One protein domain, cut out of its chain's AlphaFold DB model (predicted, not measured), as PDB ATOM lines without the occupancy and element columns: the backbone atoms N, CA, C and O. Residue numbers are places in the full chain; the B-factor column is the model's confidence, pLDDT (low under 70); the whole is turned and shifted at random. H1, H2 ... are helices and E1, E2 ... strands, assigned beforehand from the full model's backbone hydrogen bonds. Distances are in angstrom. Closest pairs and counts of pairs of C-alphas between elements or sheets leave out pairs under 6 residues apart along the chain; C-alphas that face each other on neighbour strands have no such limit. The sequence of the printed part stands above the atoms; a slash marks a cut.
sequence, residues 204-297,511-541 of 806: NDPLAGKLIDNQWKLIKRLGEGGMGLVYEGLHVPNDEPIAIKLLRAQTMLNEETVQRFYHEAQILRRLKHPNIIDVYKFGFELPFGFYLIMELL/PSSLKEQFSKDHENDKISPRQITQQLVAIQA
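Overview. This is residues 204 to 297 and 511 to 541 of the 806 residues of a protein of Deltaproteobacteria bacterium (UniProt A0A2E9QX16). A strongly twisted sheet of five antiparallel strands has two helices, H1 and H2, over one face towards its E4 edge, and a third helix, H3, meets H1 with its first residues and only grazes the sheet. H1, the longest helix, runs along the strands E5 and E4. The printed part has 125 residues, with three named helices and five named strands in the chain order E1 E2 E3 H1 E4 E5 H2 H3, and across the sheet the order is E1 E2 E3 E5 E4. The class is mixed, helices and strands; the whole is compact, with a radius of gyration of the C-alphas of 14.4 A and spans of 40 by 37 by 26 A.

Arrangement. Before E1, residues 216 to 225, look at residues 211 to 212, which pair antiparallel with residues 216 to 217 of E1. E1 is an edge strand and bends by 82 degrees at residue 219. It forms a hairpin with E2, residues 228 to 235, where N 217 and O 234 are 2.9 A apart, within hydrogen-bond range. E2 bends by 63 degrees at residue 232 and forms a hairpin with E3, residues 240 to 247, with N 231 and O 244 at 2.8 A. E1, E2 and E3 are a meander, each strand the antiparallel neighbour of the one before. Next comes H1, residues 255 to 268, then E4, residues 279 to 285, the other edge strand. E4 forms a hairpin with E5, residues 289 to 295, with N 283 and O 291 at 3.0 A. E5 is also the antiparallel neighbour of E3, with N 245 and O 292 at 2.9 A. E3, H1 and E4 make a split strand-helix-strand unit, two strands running the same way with E5 between them, and its crossover is right-handed. H1 is on the sheet at a height of 10.8 A, over E5 and E4, and its closest C-alphas to E4 are those of Ala 265 and Phe 282, 6.7 A apart. On the local plane it stands at 8 degrees to E4, along the strands. H2, residues 513 to 518, is on the same face, slantwise to the strands and only just over E4, on which 3 of its C-alphas fall; the closest C-alphas are those of Tyr 280 and Lys 515, 5.3 A. H3, residues 529 to 540, touches H1 with residues 529 to 533 alone, at a steep tilt of 51 degrees, opposite ways; the closest C-alphas are those of Gln 259 and Pro 529, 5.5 A. In H1, H2 and H3 every O i to N i+4 pair is within hydrogen-bond range.

Along the chain. Find C-alpha 216 at (159.477, 164.401, 215.495), where E1 begins; it runs 20.8 A, E2 20.3 A and E3 22.3 A. H1 begins at C-alpha 255, (180.557, 149.826, 208.646), and runs 20.1 A; E4 and E5 run 17.2 A and 19.8 A. H2 is 8.8 A long, and H3 runs 16.7 A to C-alpha 540 at (181.308, 151.277, 223.177).

Size, cuts and confidence. The C-alphas of Pro 274 and Ala 541 are the two farthest apart, 44.5 A. Residues 298 to 510 are not printed, and C-alphas 297 and 511 are 14.1 A apart across this cut, in the link from E5 to H2. Of the links that are printed whole, none is long. The mean pLDDT of the printed part is 73.7; 55 residues are under 70, among them residues 248 to 260 and 511 to 541.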
ATOM      1  N   ASN A 204     154.301 152.784 231.874       57.19
ATOM      2  CA  ASN A 204     154.900 154.103 231.661       57.19
ATOM      3  C   ASN A 204     155.989 153.933 230.594       57.19
ATOM      4  O   ASN A 204     157.072 153.433 230.894       57.19
ATOM      5  N   ASP A 205     155.685 154.284 229.344       69.94
ATOM      6  CA  ASP A 205     156.648 154.206 228.242       69.94
ATOM      7  C   ASP A 205     157.707 155.323 228.394       69.94
ATOM      8  O   ASP A 205     157.350 156.502 228.348       69.94
ATOM      9  N   PRO A 206     159.004 154.998 228.576       69.25
ATOM     10  CA  PRO A 206     160.050 155.985 228.839       69.25
ATOM     11  C   PRO A 206     160.499 156.757 227.585       69.25
ATOM     12  O   PRO A 206     161.428 157.567 227.671       69.25
ATOM     13  N   LEU A 207     159.905 156.493 226.417       76.19
ATOM     14  CA  LEU A 207     160.137 157.227 225.171       76.19
ATOM     15  C   LEU A 207     158.961 158.140 224.791       76.19
ATOM     16  O   LEU A 207     159.164 159.095 224.041       76.19
ATOM     17  N   ALA A 208     157.763 157.911 225.334       79.56
ATOM     18  CA  ALA A 208     156.610 158.778 225.099       79.56
ATOM     19  C   ALA A 208     156.888 160.231 225.532       79.56
ATOM     20  O   ALA A 208     157.484 160.501 226.576       79.56
ATOM     21  N   GLY A 209     156.468 161.187 224.702       79.50
ATOM     22  CA  GLY A 209     156.696 162.619 224.883       79.50
ATOM     23  C   GLY A 209     158.065 163.136 224.426       79.50
ATOM     24  O   GLY A 209     158.207 164.354 224.307       79.50
ATOM     25  N   LYS A 210     159.050 162.266 224.145       83.62
ATOM     26  CA  LYS A 210     160.379 162.682 223.659       83.62
ATOM     27  C   LYS A 210     160.346 163.164 222.204       83.62
ATOM     28  O   LYS A 210     159.437 162.834 221.444       83.62
ATOM     29  N   LEU A 211     161.369 163.933 221.839       88.38
ATOM     30  CA  LEU A 211     161.620 164.442 220.492       88.38
ATOM     31  C   LEU A 211     162.814 163.724 219.857       88.38
ATOM     32  O   LEU A 211     163.764 163.384 220.559       88.38
ATOM     33  N   ILE A 212     162.750 163.564 218.540       85.94
ATOM     34  CA  ILE A 212     163.827 163.138 217.640       85.94
ATOM     35  C   ILE A 212     164.029 164.275 216.625       85.94
ATOM     36  O   ILE A 212     163.055 164.890 216.181       85.94
ATOM     37  N   ASP A 213     165.276 164.602 216.288       84.94
ATOM     38  CA  ASP A 213     165.705 165.675 215.372       84.94
ATOM     39  C   ASP A 213     165.136 167.067 215.739       84.94
ATOM     40  O   ASP A 213     164.999 167.958 214.905       84.94
ATOM     41  N   ASN A 214     164.718 167.236 217.002       85.19
ATOM     42  CA  ASN A 214     163.893 168.341 217.518       85.19
ATOM     43  C   ASN A 214     162.574 168.613 216.749       85.19
ATOM     44  O   ASN A 214     161.929 169.632 216.992       85.19
ATOM     45  N   GLN A 215     162.148 167.712 215.858       90.19
ATOM     46  CA  GLN A 215     160.999 167.893 214.957       90.19
ATOM     47  C   GLN A 215     159.936 166.800 215.113       90.19
ATOM     48  O   GLN A 215     158.752 167.068 214.921       90.19
ATOM     49  N   TRP A 216     160.336 165.584 215.485       91.81
ATOM     50  CA  TRP A 216     159.477 164.401 215.495       91.81
ATOM     51  C   TRP A 216     159.186 163.980 216.933       91.81
ATOM     52  O   TRP A 216     160.050 163.436 217.623       91.81
ATOM     53  N   LYS A 217     157.978 164.258 217.420       91.00
ATOM     54  CA  LYS A 217     157.576 163.925 218.789       91.00
ATOM     55  C   LYS A 217     156.953 162.537 218.843       91.00
ATOM     56  O   LYS A 217     155.992 162.278 218.131       91.00
ATOM     57  N   LEU A 218     157.443 161.677 219.731       87.62
ATOM     58  CA  LEU A 218     156.813 160.396 220.060       87.62
ATOM     59  C   LEU A 218     155.574 160.671 220.929       87.62
ATOM     60  O   LEU A 218     155.702 161.222 222.023       87.62
ATOM     61  N   ILE A 219     154.374 160.315 220.464       88.56
ATOM     62  CA  ILE A 219     153.115 160.564 221.187       88.56
ATOM     63  C   ILE A 219     152.695 159.324 221.977       88.56
ATOM     64  O   ILE A 219     152.577 159.379 223.201       88.56
ATOM     65  N   LYS A 220     152.495 158.199 221.286       85.75
ATOM     66  CA  LYS A 220     151.934 156.968 221.856       85.75
ATOM     67  C   LYS A 220     152.484 155.759 221.113       85.75
ATOM     68  O   LYS A 220     152.642 155.792 219.901       85.75
ATOM     69  N   ARG A 221     152.753 154.661 221.816       86.88
ATOM     70  CA  ARG A 221     153.165 153.408 221.172       86.88
ATOM     71  C   ARG A 221     151.972 152.748 220.468       86.88
ATOM     72  O   ARG A 221     150.961 152.478 221.115       86.88
ATOM     73  N   LEU A 222     152.103 152.490 219.168       81.19
ATOM     74  CA  LEU A 222     151.122 151.764 218.349       81.19
ATOM     75  C   LEU A 222     151.408 150.261 218.328       81.19
ATOM     76  O   LEU A 222     150.480 149.465 218.397       81.19
ATOM     77  N   GLY A 223     152.686 149.876 218.254       71.00
ATOM     78  CA  GLY A 223     153.086 148.483 218.076       71.00
ATOM     79  C   GLY A 223     154.494 148.169 218.574       71.00
ATOM     80  O   GLY A 223     155.331 149.043 218.799       71.00
ATOM     81  N   GLU A 224     154.752 146.880 218.755       67.81
ATOM     82  CA  GLU A 224     155.991 146.304 219.277       67.81
ATOM     83  C   GLU A 224     156.210 144.976 218.538       67.81
ATOM     84  O   GLU A 224     155.402 144.063 218.663       67.81
ATOM     85  N   GLY A 225     157.281 144.870 217.744       59.06
ATOM     86  CA  GLY A 225     157.520 143.714 216.868       59.06
ATOM     87  C   GLY A 225     159.006 143.436 216.660       59.06
ATOM     88  O   GLY A 225     159.847 144.260 217.016       59.06
ATOM     89  N   GLY A 226     159.355 142.274 216.094       51.84
ATOM     90  CA  GLY A 226     160.727 141.732 216.097       51.84
ATOM     91  C   GLY A 226     161.841 142.727 215.735       51.84
ATOM     92  O   GLY A 226     162.842 142.797 216.440       51.84
ATOM     93  N   MET A 227     161.635 143.567 214.716       58.19
ATOM     94  CA  MET A 227     162.633 144.547 214.260       58.19
ATOM     95  C   MET A 227     162.698 145.844 215.095       58.19
ATOM     96  O   MET A 227     163.664 146.595 214.959       58.19
ATOM     97  N   GLY A 228     161.706 146.155 215.942       68.19
ATOM     98  CA  GLY A 228     161.625 147.481 216.565       68.19
ATOM     99  C   GLY A 228     160.400 147.793 217.435       68.19
ATOM    100  O   GLY A 228     159.754 146.912 218.005       68.19
ATOM    101  N   LEU A 229     160.107 149.087 217.540       78.88
ATOM    102  CA  LEU A 229     158.939 149.697 218.181       78.88
ATOM    103  C   LEU A 229     158.297 150.672 217.186       78.88
ATOM    104  O   LEU A 229     159.023 151.377 216.487       78.88
ATOM    105  N   VAL A 230     156.967 150.739 217.137       85.88
ATOM    106  CA  VAL A 230     156.225 151.685 216.285       85.88
ATOM    107  C   VAL A 230     155.412 152.623 217.168       85.88
ATOM    108  O   VAL A 230     154.650 152.177 218.028       85.88
ATOM    109  N   TYR A 231     155.563 153.922 216.938       88.06
ATOM    110  CA  TYR A 231     154.880 154.997 217.645       88.06
ATOM    111  C   TYR A 231     154.019 155.822 216.691       88.06
ATOM    112  O   TYR A 231     154.422 156.122 215.572       88.06
ATOM    113  N   GLU A 232     152.861 156.235 217.185       91.94
ATOM    114  CA  GLU A 232     152.148 157.430 216.755       91.94
ATOM    115  C   GLU A 232     153.021 158.629 217.130       91.94
ATOM    116  O   GLU A 232     153.501 158.729 218.268       91.94
ATOM    117  N   GLY A 233     153.262 159.513 216.172       92.81
ATOM    118  CA  GLY A 233     154.105 160.683 216.336       92.81
ATOM    119  C   GLY A 233     153.489 161.940 215.736       92.81
ATOM    120  O   GLY A 233     152.469 161.893 215.053       92.81
ATOM    121  N   LEU A 234     154.143 163.069 215.988       92.88
ATOM    122  CA  LEU A 234     153.734 164.386 215.506       92.88
ATOM    123  C   LEU A 234     154.942 165.129 214.932       92.88
ATOM    124  O   LEU A 234     155.974 165.229 215.605       92.88
ATOM    125  N   HIS A 235     154.813 165.669 213.723       93.38
ATOM    126  CA  HIS A 235     155.778 166.613 213.166       93.38
ATOM    127  C   HIS A 235     155.485 168.016 213.715       93.38
ATOM    128  O   HIS A 235     154.599 168.728 213.248       93.38
ATOM    129  N   VAL A 236     156.229 168.411 214.747       90.88
ATOM    130  CA  VAL A 236     155.996 169.637 215.532       90.88
ATOM    131  C   VAL A 236     155.970 170.937 214.700       90.88
ATOM    132  O   VAL A 236     155.205 171.827 215.057       90.88
ATOM    133  N   PRO A 237     156.736 171.101 213.599       88.19
ATOM    134  CA  PRO A 237     156.670 172.314 212.778       88.19
ATOM    135  C   PRO A 237     155.331 172.592 212.070       88.19
ATOM    136  O   PRO A 237     155.117 173.735 211.670       88.19
ATOM    137  N   ASN A 238     154.456 171.595 211.874       87.19
ATOM    138  CA  ASN A 238     153.149 171.782 211.216       87.19
ATOM    139  C   ASN A 238     151.982 170.989 211.849       87.19
ATOM    140  O   ASN A 238     150.905 170.943 211.259       87.19
ATOM    141  N   ASP A 239     152.198 170.369 213.014       86.94
ATOM    142  CA  ASP A 239     151.260 169.476 213.712       86.94
ATOM    143  C   ASP A 239     150.711 168.309 212.846       86.94
ATOM    144  O   ASP A 239     149.625 167.784 213.099       86.94
ATOM    145  N   GLU A 240     151.465 167.851 211.837       88.50
ATOM    146  CA  GLU A 240     151.063 166.726 210.977       88.50
ATOM    147  C   GLU A 240     151.318 165.370 211.680       88.50
ATOM    148  O   GLU A 240     152.436 165.121 212.157       88.50
ATOM    149  N   PRO A 241     150.306 164.483 211.786       91.44
ATOM    150  CA  PRO A 241     150.443 163.191 212.453       91.44
ATOM    151  C   PRO A 241     151.179 162.176 211.568       91.44
ATOM    152  O   PRO A 241     150.967 162.094 210.359       91.44
ATOM    153  N   ILE A 242     152.042 161.376 212.189       94.31
ATOM    154  CA  ILE A 242     152.975 160.466 211.511       94.31
ATOM    155  C   ILE A 242     153.126 159.145 212.271       94.31
ATOM    156  O   ILE A 242     152.752 159.039 213.440       94.31
ATOM    157  N   ALA A 243     153.736 158.148 211.633       93.00
ATOM    158  CA  ALA A 243     154.256 156.971 212.314       93.00
ATOM    159  C   ALA A 243     155.793 157.030 212.406       93.00
ATOM    160  O   ALA A 243     156.485 157.440 211.472       93.00
ATOM    161  N   ILE A 244     156.335 156.612 213.552       90.81
ATOM    162  CA  ILE A 244     157.772 156.583 213.845       90.81
ATOM    163  C   ILE A 244     158.165 155.156 214.226       90.81
ATOM    164  O   ILE A 244     157.687 154.625 215.229       90.81
ATOM    165  N   LYS A 245     159.058 154.534 213.452       87.31
ATOM    166  CA  LYS A 245     159.560 153.178 213.708       87.31
ATOM    167  C   LYS A 245     161.006 153.220 214.196       87.31
ATOM    168  O   LYS A 245     161.902 153.538 213.420       87.31
ATOM    169  N   LEU A 246     161.232 152.870 215.461       81.81
ATOM    170  CA  LEU A 246     162.558 152.774 216.092       81.81
ATOM    171  C   LEU A 246     163.068 151.331 216.005       81.81
ATOM    172  O   LEU A 246     162.310 150.408 216.301       81.81
ATOM    173  N   LEU A 247     164.328 151.108 215.620       74.56
ATOM    174  CA  LEU A 247     164.833 149.767 215.283       74.56
ATOM    175  C   LEU A 247     165.798 149.200 216.335       74.56
ATOM    176  O   LEU A 247     166.765 149.845 216.727       74.56
ATOM    177  N   ARG A 248     165.548 147.969 216.801       57.22
ATOM    178  CA  ARG A 248     166.042 147.491 218.114       57.22
ATOM    179  C   ARG A 248     167.477 146.939 218.185       57.22
ATOM    180  O   ARG A 248     167.929 146.678 219.293       57.22
ATOM    181  N   ALA A 249     168.196 146.744 217.077       52.38
ATOM    182  CA  ALA A 249     169.482 146.023 217.077       52.38
ATOM    183  C   ALA A 249     170.632 146.855 216.481       52.38
ATOM    184  O   ALA A 249     170.687 147.045 215.268       52.38
ATOM    185  N   GLN A 250     171.539 147.362 217.330       51.41
ATOM    186  CA  GLN A 250     172.586 148.319 216.915       51.41
ATOM    187  C   GLN A 250     173.988 148.094 217.510       51.41
ATOM    188  O   GLN A 250     174.965 148.549 216.917       51.41
ATOM    189  N   THR A 251     174.132 147.349 218.613       41.66
ATOM    190  CA  THR A 251     175.409 147.181 219.345       41.66
ATOM    191  C   THR A 251     176.485 146.360 218.617       41.66
ATOM    192  O   THR A 251     177.614 146.296 219.085       41.66
ATOM    193  N   MET A 252     176.181 145.752 217.464       44.09
ATOM    194  CA  MET A 252     177.120 144.920 216.684       44.09
ATOM    195  C   MET A 252     177.149 145.268 215.179       44.09
ATOM    196  O   MET A 252     177.555 144.453 214.348       44.09
ATOM    197  N   LEU A 253     176.714 146.473 214.792       54.38
ATOM    198  CA  LEU A 253     176.684 146.887 213.384       54.38
ATOM    199  C   LEU A 253     178.052 147.400 212.901       54.38
ATOM    200  O   LEU A 253     178.520 148.466 213.296       54.38
ATOM    201  N   ASN A 254     178.676 146.655 211.988       55.91
ATOM    202  CA  ASN A 254     179.908 147.068 211.306       55.91
ATOM    203  C   ASN A 254     179.630 148.088 210.173       55.91
ATOM    204  O   ASN A 254     178.496 148.221 209.712       55.91
ATOM    205  N   GLU A 255     180.674 148.779 209.685       65.00
ATOM    206  CA  GLU A 255     180.557 149.826 208.646       65.00
ATOM    207  C   GLU A 255     179.865 149.322 207.360       65.00
ATOM    208  O   GLU A 255     179.123 150.078 206.739       65.00
ATOM    209  N   GLU A 256     180.038 148.051 206.971       63.72
ATOM    210  CA  GLU A 256     179.402 147.487 205.771       63.72
ATOM    211  C   GLU A 256     177.897 147.246 205.974       63.72
ATOM    212  O   GLU A 256     177.096 147.576 205.099       63.72
ATOM    213  N   THR A 257     177.493 146.714 207.133       62.38
ATOM    214  CA  THR A 257     176.073 146.524 207.464       62.38
ATOM    215  C   THR A 257     175.366 147.874 207.612       62.38
ATOM    216  O   THR A 257     174.283 148.041 207.061       62.38
ATOM    217  N   VAL A 258     175.996 148.876 208.247       69.69
ATOM    218  CA  VAL A 258     175.458 150.252 208.317       69.69
ATOM    219  C   VAL A 258     175.314 150.872 206.923       69.69
ATOM    220  O   VAL A 258     174.281 151.470 206.629       69.69
ATOM    221  N   GLN A 259     176.309 150.713 206.041       68.00
ATOM    222  CA  GLN A 259     176.233 151.205 204.659       68.00
ATOM    223  C   GLN A 259     175.093 150.548 203.868       68.00
ATOM    224  O   GLN A 259     174.346 151.254 203.193       68.00
ATOM    225  N   ARG A 260     174.930 149.220 203.963       67.62
ATOM    226  CA  ARG A 260     173.848 148.497 203.270       67.62
ATOM    227  C   ARG A 260     172.469 148.859 203.827       67.62
ATOM    228  O   ARG A 260     171.563 149.123 203.044       67.62
ATOM    229  N   PHE A 261     172.343 148.977 205.146       70.00
ATOM    230  CA  PHE A 261     171.112 149.394 205.815       70.00
ATOM    231  C   PHE A 261     170.669 150.810 205.398       70.00
ATOM    232  O   PHE A 261     169.525 151.027 205.001       70.00
ATOM    233  N   TYR A 262     171.610 151.762 205.396       73.44
ATOM    234  CA  TYR A 262     171.383 153.129 204.918       73.44
ATOM    235  C   TYR A 262     171.013 153.166 203.425       73.44
ATOM    236  O   TYR A 262     170.156 153.950 203.020       73.44
ATOM    237  N   HIS A 263     171.618 152.301 202.604       71.75
ATOM    238  CA  HIS A 263     171.322 152.211 201.177       71.75
ATOM    239  C   HIS A 263     169.908 151.681 200.893       71.75
ATOM    240  O   HIS A 263     169.177 152.331 200.150       71.75
ATOM    241  N   GLU A 264     169.483 150.569 201.507       69.25
ATOM    242  CA  GLU A 264     168.120 150.044 201.311       69.25
ATOM    243  C   GLU A 264     167.057 151.054 201.787       69.25
ATOM    244  O   GLU A 264     166.087 151.312 201.070       69.25
ATOM    245  N   ALA A 265     167.283 151.734 202.919       74.12
ATOM    246  CA  ALA A 265     166.410 152.814 203.384       74.12
ATOM    247  C   ALA A 265     166.349 154.014 202.410       74.12
ATOM    248  O   ALA A 265     165.298 154.642 202.264       74.12
ATOM    249  N   GLN A 266     167.445 154.332 201.709       75.75
ATOM    250  CA  GLN A 266     167.457 155.379 200.679       75.75
ATOM    251  C   GLN A 266     166.675 155.005 199.414       75.75
ATOM    252  O   GLN A 266     166.068 155.898 198.823       75.75
ATOM    253  N   ILE A 267     166.672 153.736 198.987       73.44
ATOM    254  CA  ILE A 267     165.855 153.307 197.836       73.44
ATOM    255  C   ILE A 267     164.371 153.300 198.239       73.44
ATOM    256  O   ILE A 267     163.529 153.803 197.502       73.44
ATOM    257  N   LEU A 268     164.042 152.865 199.459       77.50
ATOM    258  CA  LEU A 268     162.659 152.867 199.958       77.50
ATOM    259  C   LEU A 268     162.050 154.275 200.084       77.50
ATOM    260  O   LEU A 268     160.883 154.454 199.749       77.50
ATOM    261  N   ARG A 269     162.837 155.306 200.437       79.19
ATOM    262  CA  ARG A 269     162.399 156.723 200.358       79.19
ATOM    263  C   ARG A 269     162.097 157.202 198.925       79.19
ATOM    264  O   ARG A 269     161.465 158.244 198.760       79.19
ATOM    265  N   ARG A 270     162.566 156.489 197.891       78.25
ATOM    266  CA  ARG A 270     162.338 156.819 196.472       78.25
ATOM    267  C   ARG A 270     161.142 156.098 195.865       78.25
ATOM    268  O   ARG A 270     160.613 156.607 194.879       78.25
ATOM    269  N   LEU A 271     160.680 154.986 196.452       83.81
ATOM    270  CA  LEU A 271     159.450 154.334 196.004       83.81
ATOM    271  C   LEU A 271     158.263 155.308 196.094       83.81
ATOM    272  O   LEU A 271     158.087 156.058 197.064       83.81
ATOM    273  N   LYS A 272     157.455 155.325 195.033       84.44
ATOM    274  CA  LYS A 272     156.300 156.209 194.853       84.44
ATOM    275  C   LYS A 272     155.177 155.424 194.191       84.44
ATOM    276  O   LYS A 272     154.981 155.506 192.986       84.44
ATOM    277  N   HIS A 273     154.468 154.656 195.005       89.31
ATOM    278  CA  HIS A 273     153.310 153.878 194.592       89.31
ATOM    279  C   HIS A 273     152.208 154.078 195.639       89.31
ATOM    280  O   HIS A 273     152.516 153.969 196.828       89.31
ATOM    281  N   PRO A 274     150.944 154.354 195.260       88.75
ATOM    282  CA  PRO A 274     149.874 154.614 196.231       88.75
ATOM    283  C   PRO A 274     149.695 153.461 197.229       88.75
ATOM    284  O   PRO A 274     149.393 153.691 198.398       88.75
ATOM    285  N   ASN A 275     149.965 152.231 196.787       92.19
ATOM    286  CA  ASN A 275     149.835 151.006 197.577       92.19
ATOM    287  C   ASN A 275     151.141 150.539 198.252       92.19
ATOM    288  O   ASN A 275     151.264 149.377 198.632       92.19
ATOM    289  N   ILE A 276     152.111 151.436 198.428       91.88
ATOM    290  CA  ILE A 276     153.310 151.251 199.262       91.88
ATOM    291  C   ILE A 276     153.282 152.290 200.395       91.88
ATOM    292  O   ILE A 276     152.684 153.355 200.239       91.88
ATOM    293  N   ILE A 277     153.896 151.979 201.542       90.94
ATOM    294  CA  ILE A 277     154.088 152.927 202.649       90.94
ATOM    295  C   ILE A 277     155.069 154.061 202.284       90.94
ATOM    296  O   ILE A 277     156.212 153.829 201.885       90.94
ATOM    297  N   ASP A 278     154.646 155.306 202.481       88.19
ATOM    298  CA  ASP A 278     155.462 156.497 202.268       88.19
ATOM    299  C   ASP A 278     156.445 156.715 203.425       88.19
ATOM    300  O   ASP A 278     156.074 157.164 204.510       88.19
ATOM    301  N   VAL A 279     157.733 156.462 203.171       88.25
ATOM    302  CA  VAL A 279     158.833 156.805 204.087       88.25
ATOM    303  C   VAL A 279     159.327 158.225 203.794       88.25
ATOM    304  O   VAL A 279     159.929 158.485 202.752       88.25
ATOM    305  N   TYR A 280     159.109 159.153 204.725       86.25
ATOM    306  CA  TYR A 280     159.501 160.560 204.592       86.25
ATOM    307  C   TYR A 280     160.988 160.768 204.904       86.25
ATOM    308  O   TYR A 280     161.736 161.354 204.112       86.25
ATOM    309  N   LYS A 281     161.435 160.252 206.057       84.62
ATOM    310  CA  LYS A 281     162.808 160.395 206.557       84.62
ATOM    311  C   LYS A 281     163.317 159.085 207.150       84.62
ATOM    312  O   LYS A 281     162.569 158.298 207.716       84.62
ATOM    313  N   PHE A 282     164.619 158.884 207.022       83.31
ATOM    314  CA  PHE A 282     165.372 157.842 207.701       83.31
ATOM    315  C   PHE A 282     166.567 158.507 208.387       83.31
ATOM    316  O   PHE A 282     167.184 159.391 207.790       83.31
ATOM    317  N   GLY A 283     166.880 158.112 209.619       81.25
ATOM    318  CA  GLY A 283     167.941 158.742 210.400       81.25
ATOM    319  C   GLY A 283     168.455 157.881 211.549       81.25
ATOM    320  O   GLY A 283     168.029 156.743 211.745       81.25
ATOM    321  N   PHE A 284     169.406 158.443 212.293       78.75
ATOM    322  CA  PHE A 284     170.051 157.835 213.454       78.75
ATOM    323  C   PHE A 284     170.301 158.916 214.509       78.75
ATOM    324  O   PHE A 284     170.928 159.928 214.197       78.75
ATOM    325  N   GLU A 285     169.836 158.713 215.742       74.00
ATOM    326  CA  GLU A 285     170.036 159.658 216.849       74.00
ATOM    327  C   GLU A 285     170.039 158.950 218.204       74.00
ATOM    328  O   GLU A 285     169.144 158.166 218.508       74.00
ATOM    329  N   LEU A 286     171.012 159.244 219.062       65.50
ATOM    330  CA  LEU A 286     171.096 158.649 220.399       65.50
ATOM    331  C   LEU A 286     170.158 159.375 221.383       65.50
ATOM    332  O   LEU A 286     170.141 160.603 221.384       65.50
ATOM    333  N   PRO A 287     169.417 158.663 222.257       66.69
ATOM    334  CA  PRO A 287     169.499 157.226 222.548       66.69
ATOM    335  C   PRO A 287     168.516 156.341 221.749       66.69
ATOM    336  O   PRO A 287     168.407 155.154 222.037       66.69
ATOM    337  N   PHE A 288     167.769 156.889 220.786       71.62
ATOM    338  CA  PHE A 288     166.748 156.154 220.017       71.62
ATOM    339  C   PHE A 288     167.348 155.179 218.990       71.62
ATOM    340  O   PHE A 288     166.745 154.159 218.654       71.62
ATOM    341  N   GLY A 289     168.542 155.506 218.497       75.12
ATOM    342  CA  GLY A 289     169.236 154.806 217.433       75.12
ATOM    343  C   GLY A 289     168.636 155.071 216.052       75.12
ATOM    344  O   GLY A 289     168.206 156.187 215.762       75.12
ATOM    345  N   PHE A 290     168.617 154.056 215.184       77.88
ATOM    346  CA  PHE A 290     167.971 154.139 213.872       77.88
ATOM    347  C   PHE A 290     166.453 154.303 213.966       77.88
ATOM    348  O   PHE A 290     165.773 153.525 214.644       77.88
ATOM    349  N   TYR A 291     165.927 155.251 213.191       83.38
ATOM    350  CA  TYR A 291     164.501 155.519 213.073       83.38
ATOM    351  C   TYR A 291     164.060 155.712 211.616       83.38
ATOM    352  O   TYR A 291     164.796 156.253 210.787       83.38
ATOM    353  N   LEU A 292     162.827 155.301 211.318       86.81
ATOM    354  CA  LEU A 292     162.089 155.698 210.119       86.81
ATOM    355  C   LEU A 292     160.912 156.590 210.517       86.81
ATOM    356  O   LEU A 292     160.213 156.303 211.488       86.81
ATOM    357  N   ILE A 293     160.692 157.637 209.728       90.75
ATOM    358  CA  ILE A 293     159.513 158.500 209.753       90.75
ATOM    359  C   ILE A 293     158.683 158.175 208.513       90.75
ATOM    360  O   ILE A 293     159.206 158.234 207.396       90.75
ATOM    361  N   MET A 294     157.408 157.847 208.700       91.81
ATOM    362  CA  MET A 294     156.496 157.427 207.635       91.81
ATOM    363  C   MET A 294     155.078 157.970 207.857       91.81
ATOM    364  O   MET A 294     154.764 158.487 208.933       91.81
ATOM    365  N   GLU A 295     154.223 157.873 206.841       91.50
ATOM    366  CA  GLU A 295     152.801 158.224 206.957       91.50
ATOM    367  C   GLU A 295     152.091 157.434 208.079       91.50
ATOM    368  O   GLU A 295     152.443 156.290 208.383       91.50
ATOM    369  N   LEU A 296     151.080 158.044 208.708       92.25
ATOM    370  CA  LEU A 296     150.220 157.368 209.681       92.25
ATOM    371  C   LEU A 296     148.995 156.781 208.972       92.25
ATOM    372  O   LEU A 296     148.192 157.523 208.411       92.25
ATOM    373  N   LEU A 297     148.832 155.458 209.025       91.31
ATOM    374  CA  LEU A 297     147.707 154.765 208.393       91.31
ATOM    375  C   LEU A 297     146.530 154.552 209.350       91.31
ATOM    376  O   LEU A 297     146.714 154.306 210.542       91.31
ATOM    377  N   PRO A 511     150.812 163.726 197.234       50.38
ATOM    378  CA  PRO A 511     151.918 163.451 198.137       50.38
ATOM    379  C   PRO A 511     151.687 164.250 199.421       50.38
ATOM    380  O   PRO A 511     151.181 165.374 199.370       50.38
ATOM    381  N   SER A 512     152.037 163.681 200.575       59.31
ATOM    382  CA  SER A 512     151.961 164.443 201.823       59.31
ATOM    383  C   SER A 512     152.862 165.676 201.745       59.31
ATOM    384  O   SER A 512     153.877 165.682 201.032       59.31
ATOM    385  N   SER A 513     152.511 166.722 202.501       61.28
ATOM    386  CA  SER A 513     153.289 167.969 202.509       61.28
ATOM    387  C   SER A 513     154.756 167.693 202.880       61.28
ATOM    388  O   SER A 513     155.685 168.217 202.261       61.28
ATOM    389  N   LEU A 514     154.948 166.733 203.791       68.00
ATOM    390  CA  LEU A 514     156.234 166.205 204.226       68.00
ATOM    391  C   LEU A 514     156.983 165.471 203.104       68.00
ATOM    392  O   LEU A 514     158.170 165.736 202.913       68.00
ATOM    393  N   LYS A 515     156.345 164.578 202.326       67.44
ATOM    394  CA  LYS A 515     157.057 163.853 201.255       67.44
ATOM    395  C   LYS A 515     157.522 164.794 200.142       67.44
ATOM    396  O   LYS A 515     158.609 164.585 199.605       67.44
ATOM    397  N   GLU A 516     156.783 165.864 199.836       66.88
ATOM    398  CA  GLU A 516     157.292 166.909 198.937       66.88
ATOM    399  C   GLU A 516     158.435 167.723 199.555       66.88
ATOM    400  O   GLU A 516     159.443 167.954 198.879       66.88
ATOM    401  N   GLN A 517     158.304 168.140 200.817       68.44
ATOM    402  CA  GLN A 517     159.320 168.911 201.539       68.44
ATOM    403  C   GLN A 517     160.655 168.149 201.601       68.44
ATOM    404  O   GLN A 517     161.647 168.583 201.013       68.44
ATOM    405  N   PHE A 518     160.663 166.948 202.184       67.81
ATOM    406  CA  PHE A 518     161.874 166.139 202.356       67.81
ATOM    407  C   PHE A 518     162.387 165.488 201.056       67.81
ATOM    408  O   PHE A 518     163.490 164.935 201.041       67.81
ATOM    409  N   SER A 519     161.654 165.596 199.935       59.25
ATOM    410  CA  SER A 519     162.198 165.269 198.604       59.25
ATOM    411  C   SER A 519     163.176 166.318 198.058       59.25
ATOM    412  O   SER A 519     163.914 166.034 197.117       59.25
ATOM    413  N   LYS A 520     163.216 167.523 198.644       50.38
ATOM    414  CA  LYS A 520     164.126 168.608 198.237       50.38
ATOM    415  C   LYS A 520     165.398 168.660 199.093       50.38
ATOM    416  O   LYS A 520     166.442 169.071 198.600       50.38
ATOM    417  N   ASP A 521     165.359 168.132 200.319       51.81
ATOM    418  CA  ASP A 521     166.496 168.091 201.258       51.81
ATOM    419  C   ASP A 521     167.539 166.986 200.973       51.81
ATOM    420  O   ASP A 521     168.444 166.747 201.778       51.81
ATOM    421  N   HIS A 522     167.457 166.318 199.815       50.88
ATOM    422  CA  HIS A 522     168.288 165.165 199.433       50.88
ATOM    423  C   HIS A 522     169.814 165.373 199.542       50.88
ATOM    424  O   HIS A 522     170.546 164.394 199.685       50.88
ATOM    425  N   GLU A 523     170.310 166.612 199.498       45.16
ATOM    426  CA  GLU A 523     171.741 166.915 199.647       45.16
ATOM    427  C   GLU A 523     172.184 167.180 201.099       45.16
ATOM    428  O   GLU A 523     173.388 167.263 201.350       45.16
ATOM    429  N   ASN A 524     171.265 167.335 202.061       43.44
ATOM    430  CA  ASN A 524     171.565 167.809 203.423       43.44
ATOM    431  C   ASN A 524     171.360 166.796 204.561       43.44
ATOM    432  O   ASN A 524     171.828 167.075 205.665       43.44
ATOM    433  N   ASP A 525     170.822 165.596 204.305       53.09
ATOM    434  CA  ASP A 525     170.884 164.440 205.227       53.09
ATOM    435  C   ASP A 525     172.341 163.899 205.342       53.09
ATOM    436  O   ASP A 525     172.662 162.761 205.001       53.09
ATOM    437  N   LYS A 526     173.281 164.746 205.791       51.03
ATOM    438  CA  LYS A 526     174.739 164.510 205.812       51.03
ATOM    439  C   LYS A 526     175.220 163.730 207.050       51.03
ATOM    440  O   LYS A 526     176.276 164.030 207.612       51.03
ATOM    441  N   ILE A 527     174.480 162.699 207.456       57.62
ATOM    442  CA  ILE A 527     174.981 161.687 208.394       57.62
ATOM    443  C   ILE A 527     175.590 160.554 207.564       57.62
ATOM    444  O   ILE A 527     174.893 159.665 207.082       57.62
ATOM    445  N   SER A 528     176.910 160.584 207.361       65.94
ATOM    446  CA  SER A 528     177.577 159.494 206.643       65.94
ATOM    447  C   SER A 528     177.551 158.196 207.467       65.94
ATOM    448  O   SER A 528     177.696 158.252 208.692       65.94
ATOM    449  N   PRO A 529     177.494 157.010 206.826       66.62
ATOM    450  CA  PRO A 529     177.637 155.720 207.507       66.62
ATOM    451  C   PRO A 529     178.852 155.642 208.443       66.62
ATOM    452  O   PRO A 529     178.786 155.007 209.489       66.62
ATOM    453  N   ARG A 530     179.938 156.362 208.124       66.31
ATOM    454  CA  ARG A 530     181.120 156.484 208.988       66.31
ATOM    455  C   ARG A 530     180.873 157.253 210.272       66.31
ATOM    456  O   ARG A 530     181.400 156.836 211.293       66.31
ATOM    457  N   GLN A 531     180.101 158.337 210.243       67.94
ATOM    458  CA  GLN A 531     179.737 159.067 211.462       67.94
ATOM    459  C   GLN A 531     178.848 158.204 212.363       67.94
ATOM    460  O   GLN A 531     179.067 158.193 213.568       67.94
ATOM    461  N   ILE A 532     177.937 157.411 211.790       68.69
ATOM    462  CA  ILE A 532     177.119 156.448 212.547       68.69
ATOM    463  C   ILE A 532     178.009 155.375 213.183       68.69
ATOM    464  O   ILE A 532     177.960 155.173 214.392       68.69
ATOM    465  N   THR A 533     178.885 154.726 212.405       66.56
ATOM    466  CA  THR A 533     179.834 153.737 212.942       66.56
ATOM    467  C   THR A 533     180.773 154.357 213.986       66.56
ATOM    468  O   THR A 533     181.067 153.716 214.988       66.56
ATOM    469  N   GLN A 534     181.215 155.605 213.809       66.56
ATOM    470  CA  GLN A 534     182.024 156.327 214.796       66.56
ATOM    471  C   GLN A 534     181.246 156.648 216.074       66.56
ATOM    472  O   GLN A 534     181.825 156.538 217.148       66.56
ATOM    473  N   GLN A 535     179.963 157.005 215.987       65.75
ATOM    474  CA  GLN A 535     179.106 157.217 217.156       65.75
ATOM    475  C   GLN A 535     178.851 155.900 217.899       65.75
ATOM    476  O   GLN A 535     179.044 155.855 219.107       65.75
ATOM    477  N   LEU A 536     178.523 154.813 217.191       64.12
ATOM    478  CA  LEU A 536     178.361 153.478 217.784       64.12
ATOM    479  C   LEU A 536     179.641 153.009 218.502       64.12
ATOM    480  O   LEU A 536     179.586 152.615 219.664       64.12
ATOM    481  N   VAL A 537     180.803 153.140 217.852       61.94
ATOM    482  CA  VAL A 537     182.110 152.810 218.451       61.94
ATOM    483  C   VAL A 537     182.484 153.764 219.593       61.94
ATOM    484  O   VAL A 537     183.157 153.348 220.531       61.94
ATOM    485  N   ALA A 538     182.048 155.028 219.558       56.66
ATOM    486  CA  ALA A 538     182.268 155.963 220.658       56.66
ATOM    487  C   ALA A 538     181.460 155.579 221.905       56.66
ATOM    488  O   ALA A 538     182.019 155.631 222.991       56.66
ATOM    489  N   ILE A 539     180.203 155.129 221.764       52.47
ATOM    490  CA  ILE A 539     179.394 154.614 222.888       52.47
ATOM    491  C   ILE A 539     180.087 153.408 223.533       52.47
ATOM    492  O   ILE A 539     180.250 153.375 224.745       52.47
ATOM    493  N   GLN A 540     180.560 152.458 222.717       48.19
ATOM    494  CA  GLN A 540     181.308 151.277 223.177       48.19
ATOM    495  C   GLN A 540     182.630 151.622 223.891       48.19
ATOM    496  O   GLN A 540     183.190 150.775 224.588       48.19
ATOM    497  N   ALA A 541     183.131 152.848 223.704       39.56
ATOM    498  CA  ALA A 541     184.372 153.368 224.270       39.56
ATOM    499  C   ALA A 541     184.163 154.471 225.330       39.56
ATOM    500  O   ALA A 541     185.144 155.081 225.761       39.56
TER     501      ALA A 541